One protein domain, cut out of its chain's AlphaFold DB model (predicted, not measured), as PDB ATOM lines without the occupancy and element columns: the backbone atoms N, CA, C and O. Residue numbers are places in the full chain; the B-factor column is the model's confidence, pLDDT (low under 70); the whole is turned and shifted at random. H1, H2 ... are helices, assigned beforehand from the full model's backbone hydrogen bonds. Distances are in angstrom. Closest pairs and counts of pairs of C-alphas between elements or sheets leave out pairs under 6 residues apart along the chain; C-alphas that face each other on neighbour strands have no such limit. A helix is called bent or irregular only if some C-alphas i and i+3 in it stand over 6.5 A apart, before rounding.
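AT A GLANCE: This is residues 16 to 71 of the 214 residues of an uncharacterized protein of Deltaproteobacteria bacterium (UniProt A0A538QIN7). The longest helix, H3, makes one limb of an open zigzag of four helices strung out along the chain, with H4 turned off at the far end of H3. From the beginning of H3 the drawn-out link of residues 37 to 46 reaches across to H2, and from H2 the chain folds back through a tight link to H1, so that there is no packed core. The printed part has 56 residues with four named helices, in the order H1, H2, H3, H4, and no named strand. The class is all helix, with 39 residues in the helices. The whole is extended, with a radius of gyration of the C-alphas of 19.6 A, and its outline is flat, with spans of 53 by 31 by 15 A.

IN THESE COORDINATES: Find C-alpha 47 at (-3.234, -44.355, 16.294); from there H3, residues 47 to 61, runs 21.2 A from first to last C-alpha, and z falls to -3.071 at C-alpha 61. Look next at H4, residues 65 to 71, which is 9.9 A long and ends at C-alpha 71, at (-15.696, -29.971, -9.263). Before H3 in the chain is H2, residues 30 to 36, 10.0 A long. H1, residues 16 to 25, begins at C-alpha 16, at (-14.036, -48.551, 39.127), and is 14.3 A long. No helix is bent.

HOW THE PARTS SIT: Start from H3 and you will find that it touches no helix: H3 and H4 are apart, although the link between them, residues 62 to 64, is tight. H2 and H3 are apart too, with a short link of 10 residues between them. H1 and H2 are apart across a tight link of 4 residues. H1 is also apart from H3 and from H4, and H2 is apart from H4. Read the N and O atoms within each helix: every O i to N i+4 pair is within hydrogen-bond range in H1, H2, H3 and H4. Residues 41 to 59, of which 47 to 59 belong to H3, stand free, and so do residues 16 to 27, of which 16 to 25 belong to H1.

THE WHOLE: The two C-alphas farthest apart are those of Arg 18 and Ala 66, at 55.9 A. The first and last printed C-alphas, of Ala 16 and His 71, are 51.9 A apart. The printed part has no cut, and no link is long. Look in the B-factor column for the model's confidence: the mean pLDDT of the printed part is 76.2, and it is under 70 at residue 24, residues 26 to 42 and residue 45. The mean is 65 in H2, against 84 in H3 and 87 in H4.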
ATOM      1  N   ALA A  16     -14.478 -48.806  40.495       76.94
ATOM      2  CA  ALA A  16     -14.036 -48.551  39.127       76.94
ATOM      3  C   ALA A  16     -14.918 -47.504  38.423       76.94
ATOM      4  O   ALA A  16     -14.404 -46.521  37.888       76.94
ATOM      5  N   THR A  17     -16.244 -47.653  38.500       78.56
ATOM      6  CA  THR A  17     -17.201 -46.699  37.918       78.56
ATOM      7  C   THR A  17     -17.078 -45.329  38.571       78.56
ATOM      8  O   THR A  17     -17.182 -44.303  37.907       78.56
ATOM      9  N   ARG A  18     -16.799 -45.286  39.876       76.50
ATOM     10  CA  ARG A  18     -16.584 -44.028  40.587       76.50
ATOM     11  C   ARG A  18     -15.314 -43.306  40.137       76.50
ATOM     12  O   ARG A  18     -15.362 -42.094  39.958       76.50
ATOM     13  N   ALA A  19     -14.214 -44.026  39.929       75.62
ATOM     14  CA  ALA A  19     -12.976 -43.437  39.422       75.62
ATOM     15  C   ALA A  19     -13.149 -42.889  37.995       75.62
ATOM     16  O   ALA A  19     -12.621 -41.825  37.671       75.62
ATOM     17  N   GLU A  20     -13.932 -43.570  37.155       74.38
ATOM     18  CA  GLU A  20     -14.300 -43.048  35.838       74.38
ATOM     19  C   GLU A  20     -15.179 -41.804  35.952       74.38
ATOM     20  O   GLU A  20     -14.865 -40.784  35.348       74.38
ATOM     21  N   LEU A  21     -16.223 -41.818  36.777       77.69
ATOM     22  CA  LEU A  21     -17.076 -40.643  36.960       77.69
ATOM     23  C   LEU A  21     -16.281 -39.453  37.524       77.69
ATOM     24  O   LEU A  21     -16.408 -38.346  37.014       77.69
ATOM     25  N   GLU A  22     -15.390 -39.659  38.494       76.25
ATOM     26  CA  GLU A  22     -14.497 -38.604  38.996       76.25
ATOM     27  C   GLU A  22     -13.535 -38.091  37.908       76.25
ATOM     28  O   GLU A  22     -13.233 -36.900  37.876       76.25
ATOM     29  N   LYS A  23     -13.116 -38.934  36.957       79.38
ATOM     30  CA  LYS A  23     -12.324 -38.509  35.791       79.38
ATOM     31  C   LYS A  23     -13.138 -37.662  34.805       79.38
ATOM     32  O   LYS A  23     -12.606 -36.700  34.260       79.38
ATOM     33  N   TRP A  24     -14.404 -38.003  34.575       69.25
ATOM     34  CA  TRP A  24     -15.288 -37.285  33.645       69.25
ATOM     35  C   TRP A  24     -15.817 -35.970  34.231       69.25
ATOM     36  O   TRP A  24     -15.884 -34.965  33.526       69.25
ATOM     37  N   PHE A  25     -16.151 -35.961  35.521       72.62
ATOM     38  CA  PHE A  25     -16.696 -34.799  36.231       72.62
ATOM     39  C   PHE A  25     -15.630 -33.951  36.941       72.62
ATOM     40  O   PHE A  25     -15.931 -32.850  37.393       72.62
ATOM     41  N   GLY A  26     -14.388 -34.436  37.037       68.69
ATOM     42  CA  GLY A  26     -13.236 -33.678  37.535       68.69
ATOM     43  C   GLY A  26     -12.579 -32.779  36.483       68.69
ATOM     44  O   GLY A  26     -11.653 -32.035  36.807       68.69
ATOM     45  N   LEU A  27     -13.037 -32.837  35.228       69.88
ATOM     46  CA  LEU A  27     -12.594 -31.919  34.183       69.88
ATOM     47  C   LEU A  27     -13.183 -30.519  34.440       69.88
ATOM     48  O   LEU A  27     -14.363 -30.408  34.779       69.88
ATOM     49  N   PRO A  28     -12.384 -29.445  34.299       67.19
ATOM     50  CA  PRO A  28     -12.878 -28.080  34.464       67.19
ATOM     51  C   PRO A  28     -14.031 -27.813  33.494       67.19
ATOM     52  O   PRO A  28     -13.999 -28.247  32.340       67.19
ATOM     53  N   SER A  29     -15.059 -27.102  33.965       63.06
ATOM     54  CA  SER A  29     -16.223 -26.794  33.134       63.06
ATOM     55  C   SER A  29     -15.818 -25.949  31.920       63.06
ATOM     56  O   SER A  29     -14.835 -25.204  31.954       63.06
ATOM     57  N   TYR A  30     -16.596 -26.033  30.837       60.97
ATOM     58  CA  TYR A  30     -16.349 -25.247  29.623       60.97
ATOM     59  C   TYR A  30     -16.286 -23.733  29.899       60.97
ATOM     60  O   TYR A  30     -15.503 -23.029  29.268       60.97
ATOM     61  N   GLU A  31     -17.033 -23.247  30.895       66.19
ATOM     62  CA  GLU A  31     -16.993 -21.854  31.360       66.19
ATOM     63  C   GLU A  31     -15.642 -21.501  32.007       66.19
ATOM     64  O   GLU A  31     -15.048 -20.473  31.688       66.19
ATOM     65  N   GLN A  32     -15.085 -22.394  32.833       67.25
ATOM     66  CA  GLN A  32     -13.773 -22.207  33.469       67.25
ATOM     67  C   GLN A  32     -12.608 -22.277  32.466       67.25
ATOM     68  O   GLN A  32     -11.591 -21.602  32.641       67.25
ATOM     69  N   LEU A  33     -12.738 -23.089  31.411       61.84
ATOM     70  CA  LEU A  33     -11.763 -23.153  30.315       61.84
ATOM     71  C   LEU A  33     -11.808 -21.892  29.439       61.84
ATOM     72  O   LEU A  33     -10.754 -21.367  29.068       61.84
ATOM     73  N   ALA A  34     -13.008 -21.364  29.180       63.88
ATOM     74  CA  ALA A  34     -13.203 -20.117  28.444       63.88
ATOM     75  C   ALA A  34     -12.616 -18.904  29.190       63.88
ATOM     76  O   ALA A  34     -11.927 -18.083  28.579       63.88
ATOM     77  N   GLU A  35     -12.800 -18.820  30.513       67.19
ATOM     78  CA  GLU A  35     -12.206 -17.763  31.347       67.19
ATOM     79  C   GLU A  35     -10.674 -17.825  31.389       67.19
ATOM     80  O   GLU A  35     -10.003 -16.789  31.398       67.19
ATOM     81  N   ARG A  36     -10.093 -19.030  31.369       66.06
ATOM     82  CA  ARG A  36      -8.636 -19.217  31.405       66.06
ATOM     83  C   ARG A  36      -7.945 -19.034  30.053       66.06
ATOM     84  O   ARG A  36      -6.716 -18.996  30.036       66.06
ATOM     85  N   ARG A  37      -8.685 -18.918  28.940       59.41
ATOM     86  CA  ARG A  37      -8.137 -18.946  27.562       59.41
ATOM     87  C   ARG A  37      -7.162 -20.107  27.333       59.41
ATOM     88  O   ARG A  37      -6.211 -19.991  26.563       59.41
ATOM     89  N   VAL A  38      -7.369 -21.212  28.042       58.72
ATOM     90  CA  VAL A  38      -6.591 -22.428  27.842       58.72
ATOM     91  C   VAL A  38      -7.400 -23.247  26.859       58.72
ATOM     92  O   VAL A  38      -8.424 -23.824  27.225       58.72
ATOM     93  N   GLU A  39      -6.973 -23.237  25.598       58.31
ATOM     94  CA  GLU A  39      -7.462 -24.219  24.641       58.31
ATOM     95  C   GLU A  39      -7.204 -25.608  25.237       58.31
ATOM     96  O   GLU A  39      -6.094 -25.865  25.723       58.31
ATOM     97  N   PRO A  40      -8.221 -26.486  25.284       60.44
ATOM     98  CA  PRO A  40      -8.001 -27.841  25.751       60.44
ATOM     99  C   PRO A  40      -6.878 -28.465  24.910       60.44
ATOM    100  O   PRO A  40      -6.845 -28.247  23.693       60.44
ATOM    101  N   PRO A  41      -5.941 -29.208  25.532       64.88
ATOM    102  CA  PRO A  41      -4.932 -29.920  24.767       64.88
ATOM    103  C   PRO A  41      -5.649 -30.805  23.741       64.88
ATOM    104  O   PRO A  41      -6.684 -31.395  24.080       64.88
ATOM    105  N   PRO A  42      -5.158 -30.869  22.489       66.06
ATOM    106  CA  PRO A  42      -5.756 -31.742  21.496       66.06
ATOM    107  C   PRO A  42      -5.807 -33.157  22.084       66.06
ATOM    108  O   PRO A  42      -4.825 -33.575  22.704       66.06
ATOM    109  N   PRO A  43      -6.948 -33.863  21.967       70.94
ATOM    110  CA  PRO A  43      -7.048 -35.224  22.471       70.94
ATOM    111  C   PRO A  43      -5.910 -36.053  21.875       70.94
ATOM    112  O   PRO A  43      -5.584 -35.871  20.699       70.94
ATOM    113  N   ASP A  44      -5.304 -36.927  22.684       72.50
ATOM    114  CA  ASP A  44      -4.312 -37.885  22.199       72.50
ATOM    115  C   ASP A  44      -4.936 -38.631  21.013       72.50
ATOM    116  O   ASP A  44      -5.932 -39.338  21.169       72.50
ATOM    117  N   GLU A  45      -4.431 -38.379  19.801       64.12
ATOM    118  CA  GLU A  45      -5.009 -38.961  18.594       64.12
ATOM    119  C   GLU A  45      -4.846 -40.477  18.659       64.12
ATOM    120  O   GLU A  45      -3.716 -40.976  18.695       64.12
ATOM    121  N   ASP A  46      -5.960 -41.219  18.635       79.25
ATOM    122  CA  ASP A  46      -5.864 -42.670  18.549       79.25
ATOM    123  C   ASP A  46      -5.051 -43.034  17.295       79.25
ATOM    124  O   ASP A  46      -5.278 -42.476  16.207       79.25
ATOM    125  N   PRO A  47      -4.118 -43.995  17.400       78.75
ATOM    126  CA  PRO A  47      -3.234 -44.355  16.294       78.75
ATOM    127  C   PRO A  47      -4.012 -44.805  15.049       78.75
ATOM    128  O   PRO A  47      -3.534 -44.647  13.925       78.75
ATOM    129  N   GLU A  48      -5.234 -45.311  15.224       80.38
ATOM    130  CA  GLU A  48      -6.136 -45.678  14.131       80.38
ATOM    131  C   GLU A  48      -6.637 -44.458  13.343       80.38
ATOM    132  O   GLU A  48      -6.603 -44.466  12.107       80.38
ATOM    133  N   PHE A  49      -7.026 -43.373  14.021       79.69
ATOM    134  CA  PHE A  49      -7.469 -42.141  13.360       79.69
ATOM    135  C   PHE A  49      -6.328 -41.459  12.601       79.69
ATOM    136  O   PHE A  49      -6.549 -40.951  11.497       79.69
ATOM    137  N   ALA A  50      -5.100 -41.522  13.122       82.31
ATOM    138  CA  ALA A  50      -3.921 -41.007  12.429       82.31
ATOM    139  C   ALA A  50      -3.657 -41.750  11.103       82.31
ATOM    140  O   ALA A  50      -3.331 -41.129  10.086       82.31
ATOM    141  N   VAL A  51      -3.845 -43.076  11.077       85.44
ATOM    142  CA  VAL A  51      -3.706 -43.889   9.853       85.44
ATOM    143  C   VAL A  51      -4.818 -43.577   8.851       85.44
ATOM    144  O   VAL A  51      -4.548 -43.452   7.654       85.44
ATOM    145  N   ILE A  52      -6.059 -43.421   9.319       82.94
ATOM    146  CA  ILE A  52      -7.200 -43.065   8.463       82.94
ATOM    147  C   ILE A  52      -6.997 -41.681   7.838       82.94
ATOM    148  O   ILE A  52      -7.222 -41.518   6.636       82.94
ATOM    149  N   ARG A  53      -6.529 -40.700   8.619       85.12
ATOM    150  CA  ARG A  53      -6.259 -39.347   8.123       85.12
ATOM    151  C   ARG A  53      -5.168 -39.360   7.052       85.12
ATOM    152  O   ARG A  53      -5.409 -38.847   5.968       85.12
ATOM    153  N   LYS A  54      -4.051 -40.059   7.287       86.62
ATOM    154  CA  LYS A  54      -2.992 -40.218   6.274       86.62
ATOM    155  C   LYS A  54      -3.508 -40.835   4.975       86.62
ATOM    156  O   LYS A  54      -3.280 -40.281   3.910       86.62
ATOM    157  N   ARG A  55      -4.284 -41.924   5.055       86.19
ATOM    158  CA  ARG A  55      -4.885 -42.557   3.862       86.19
ATOM    159  C   ARG A  55      -5.803 -41.609   3.097       86.19
ATOM    160  O   ARG A  55      -5.839 -41.644   1.871       86.19
ATOM    161  N   ARG A  56      -6.570 -40.790   3.818       83.50
ATOM    162  CA  ARG A  56      -7.443 -39.781   3.217       83.50
ATOM    163  C   ARG A  56      -6.627 -38.684   2.535       83.50
ATOM    164  O   ARG A  56      -6.967 -38.310   1.418       83.50
ATOM    165  N   ASP A  57      -5.577 -38.197   3.179       86.19
ATOM    166  CA  ASP A  57      -4.727 -37.137   2.638       86.19
ATOM    167  C   ASP A  57      -3.974 -37.620   1.390       86.19
ATOM    168  O   ASP A  57      -3.966 -36.921   0.377       86.19
ATOM    169  N   ASP A  58      -3.465 -38.855   1.406       89.44
ATOM    170  CA  ASP A  58      -2.837 -39.499   0.245       89.44
ATOM    171  C   ASP A  58      -3.831 -39.658  -0.917       89.44
ATOM    172  O   ASP A  58      -3.507 -39.377  -2.072       89.44
ATOM    173  N   ALA A  59      -5.070 -40.067  -0.620       83.56
ATOM    174  CA  ALA A  59      -6.118 -40.206  -1.627       83.56
ATOM    175  C   ALA A  59      -6.518 -38.857  -2.241       83.56
ATOM    176  O   ALA A  59      -6.749 -38.791  -3.445       83.56
ATOM    177  N   ILE A  60      -6.578 -37.787  -1.440       80.06
ATOM    178  CA  ILE A  60      -6.869 -36.427  -1.918       80.06
ATOM    179  C   ILE A  60      -5.703 -35.891  -2.755       80.06
ATOM    180  O   ILE A  60      -5.940 -35.289  -3.801       80.06
ATOM    181  N   ALA A  61      -4.459 -36.135  -2.336       83.00
ATOM    182  CA  ALA A  61      -3.265 -35.722  -3.071       83.00
ATOM    183  C   ALA A  61      -3.112 -36.445  -4.421       83.00
ATOM    184  O   ALA A  61      -2.536 -35.887  -5.352       83.00
ATOM    185  N   ALA A  62      -3.647 -37.663  -4.543       87.88
ATOM    186  CA  ALA A  62      -3.657 -38.427  -5.789       87.88
ATOM    187  C   ALA A  62      -4.708 -37.945  -6.810       87.88
ATOM    188  O   ALA A  62      -4.677 -38.379  -7.963       87.88
ATOM    189  N   VAL A  63      -5.646 -37.075  -6.415       87.19
ATOM    190  CA  VAL A  63      -6.642 -36.519  -7.338       87.19
ATOM    191  C   VAL A  63      -5.992 -35.455  -8.219       87.19
ATOM    192  O   VAL A  63      -5.318 -34.553  -7.731       87.19
ATOM    193  N   ASP A  64      -6.248 -35.529  -9.526       90.88
ATOM    194  CA  ASP A  64      -5.824 -34.510 -10.486       90.88
ATOM    195  C   ASP A  64      -6.341 -33.115 -10.062       90.88
ATOM    196  O   ASP A  64      -7.561 -32.928  -9.927       90.88
ATOM    197  N   PRO A  65      -5.457 -32.113  -9.884       87.81
ATOM    198  CA  PRO A  65      -5.850 -30.741  -9.571       87.81
ATOM    199  C   PRO A  65      -6.917 -30.177 -10.519       87.81
ATOM    200  O   PRO A  65      -7.823 -29.467 -10.073       87.81
ATOM    201  N   ALA A  66      -6.878 -30.536 -11.806       87.06
ATOM    202  CA  ALA A  66      -7.862 -30.085 -12.788       87.06
ATOM    203  C   ALA A  66      -9.268 -30.640 -12.501       87.06
ATOM    204  O   ALA A  66     -10.272 -29.951 -12.707       87.06
ATOM    205  N   MET A  67      -9.357 -31.866 -11.976       88.25
ATOM    206  CA  MET A  67     -10.621 -32.481 -11.571       88.25
ATOM    207  C   MET A  67     -11.198 -31.799 -10.323       88.25
ATOM    208  O   MET A  67     -12.405 -31.551 -10.264       88.25
ATOM    209  N   VAL A  68     -10.343 -31.435  -9.362       86.56
ATOM    210  CA  VAL A  68     -10.748 -30.683  -8.161       86.56
ATOM    211  C   VAL A  68     -11.283 -29.302  -8.541       86.56
ATOM    212  O   VAL A  68     -12.346 -28.900  -8.066       86.56
ATOM    213  N   GLU A  69     -10.599 -28.586  -9.434       86.56
ATOM    214  CA  GLU A  69     -11.060 -27.282  -9.920       86.56
ATOM    215  C   GLU A  69     -12.376 -27.376 -10.700       86.56
ATOM    216  O   GLU A  69     -13.276 -26.557 -10.497       86.56
ATOM    217  N   ALA A  70     -12.525 -28.385 -11.562       86.75
ATOM    218  CA  ALA A  70     -13.766 -28.615 -12.296       86.75
ATOM    219  C   ALA A  70     -14.939 -28.928 -11.355       86.75
ATOM    220  O   ALA A  70     -16.054 -28.455 -11.585       86.75
ATOM    221  N   HIS A  71     -14.694 -29.689 -10.285       88.38
ATOM    222  CA  HIS A  71     -15.696 -29.971  -9.263       88.38
ATOM    223  C   HIS A  71     -16.076 -28.709  -8.477       88.38
ATOM    224  O   HIS A  71     -17.263 -28.403  -8.372       88.38
TER     225      HIS A  71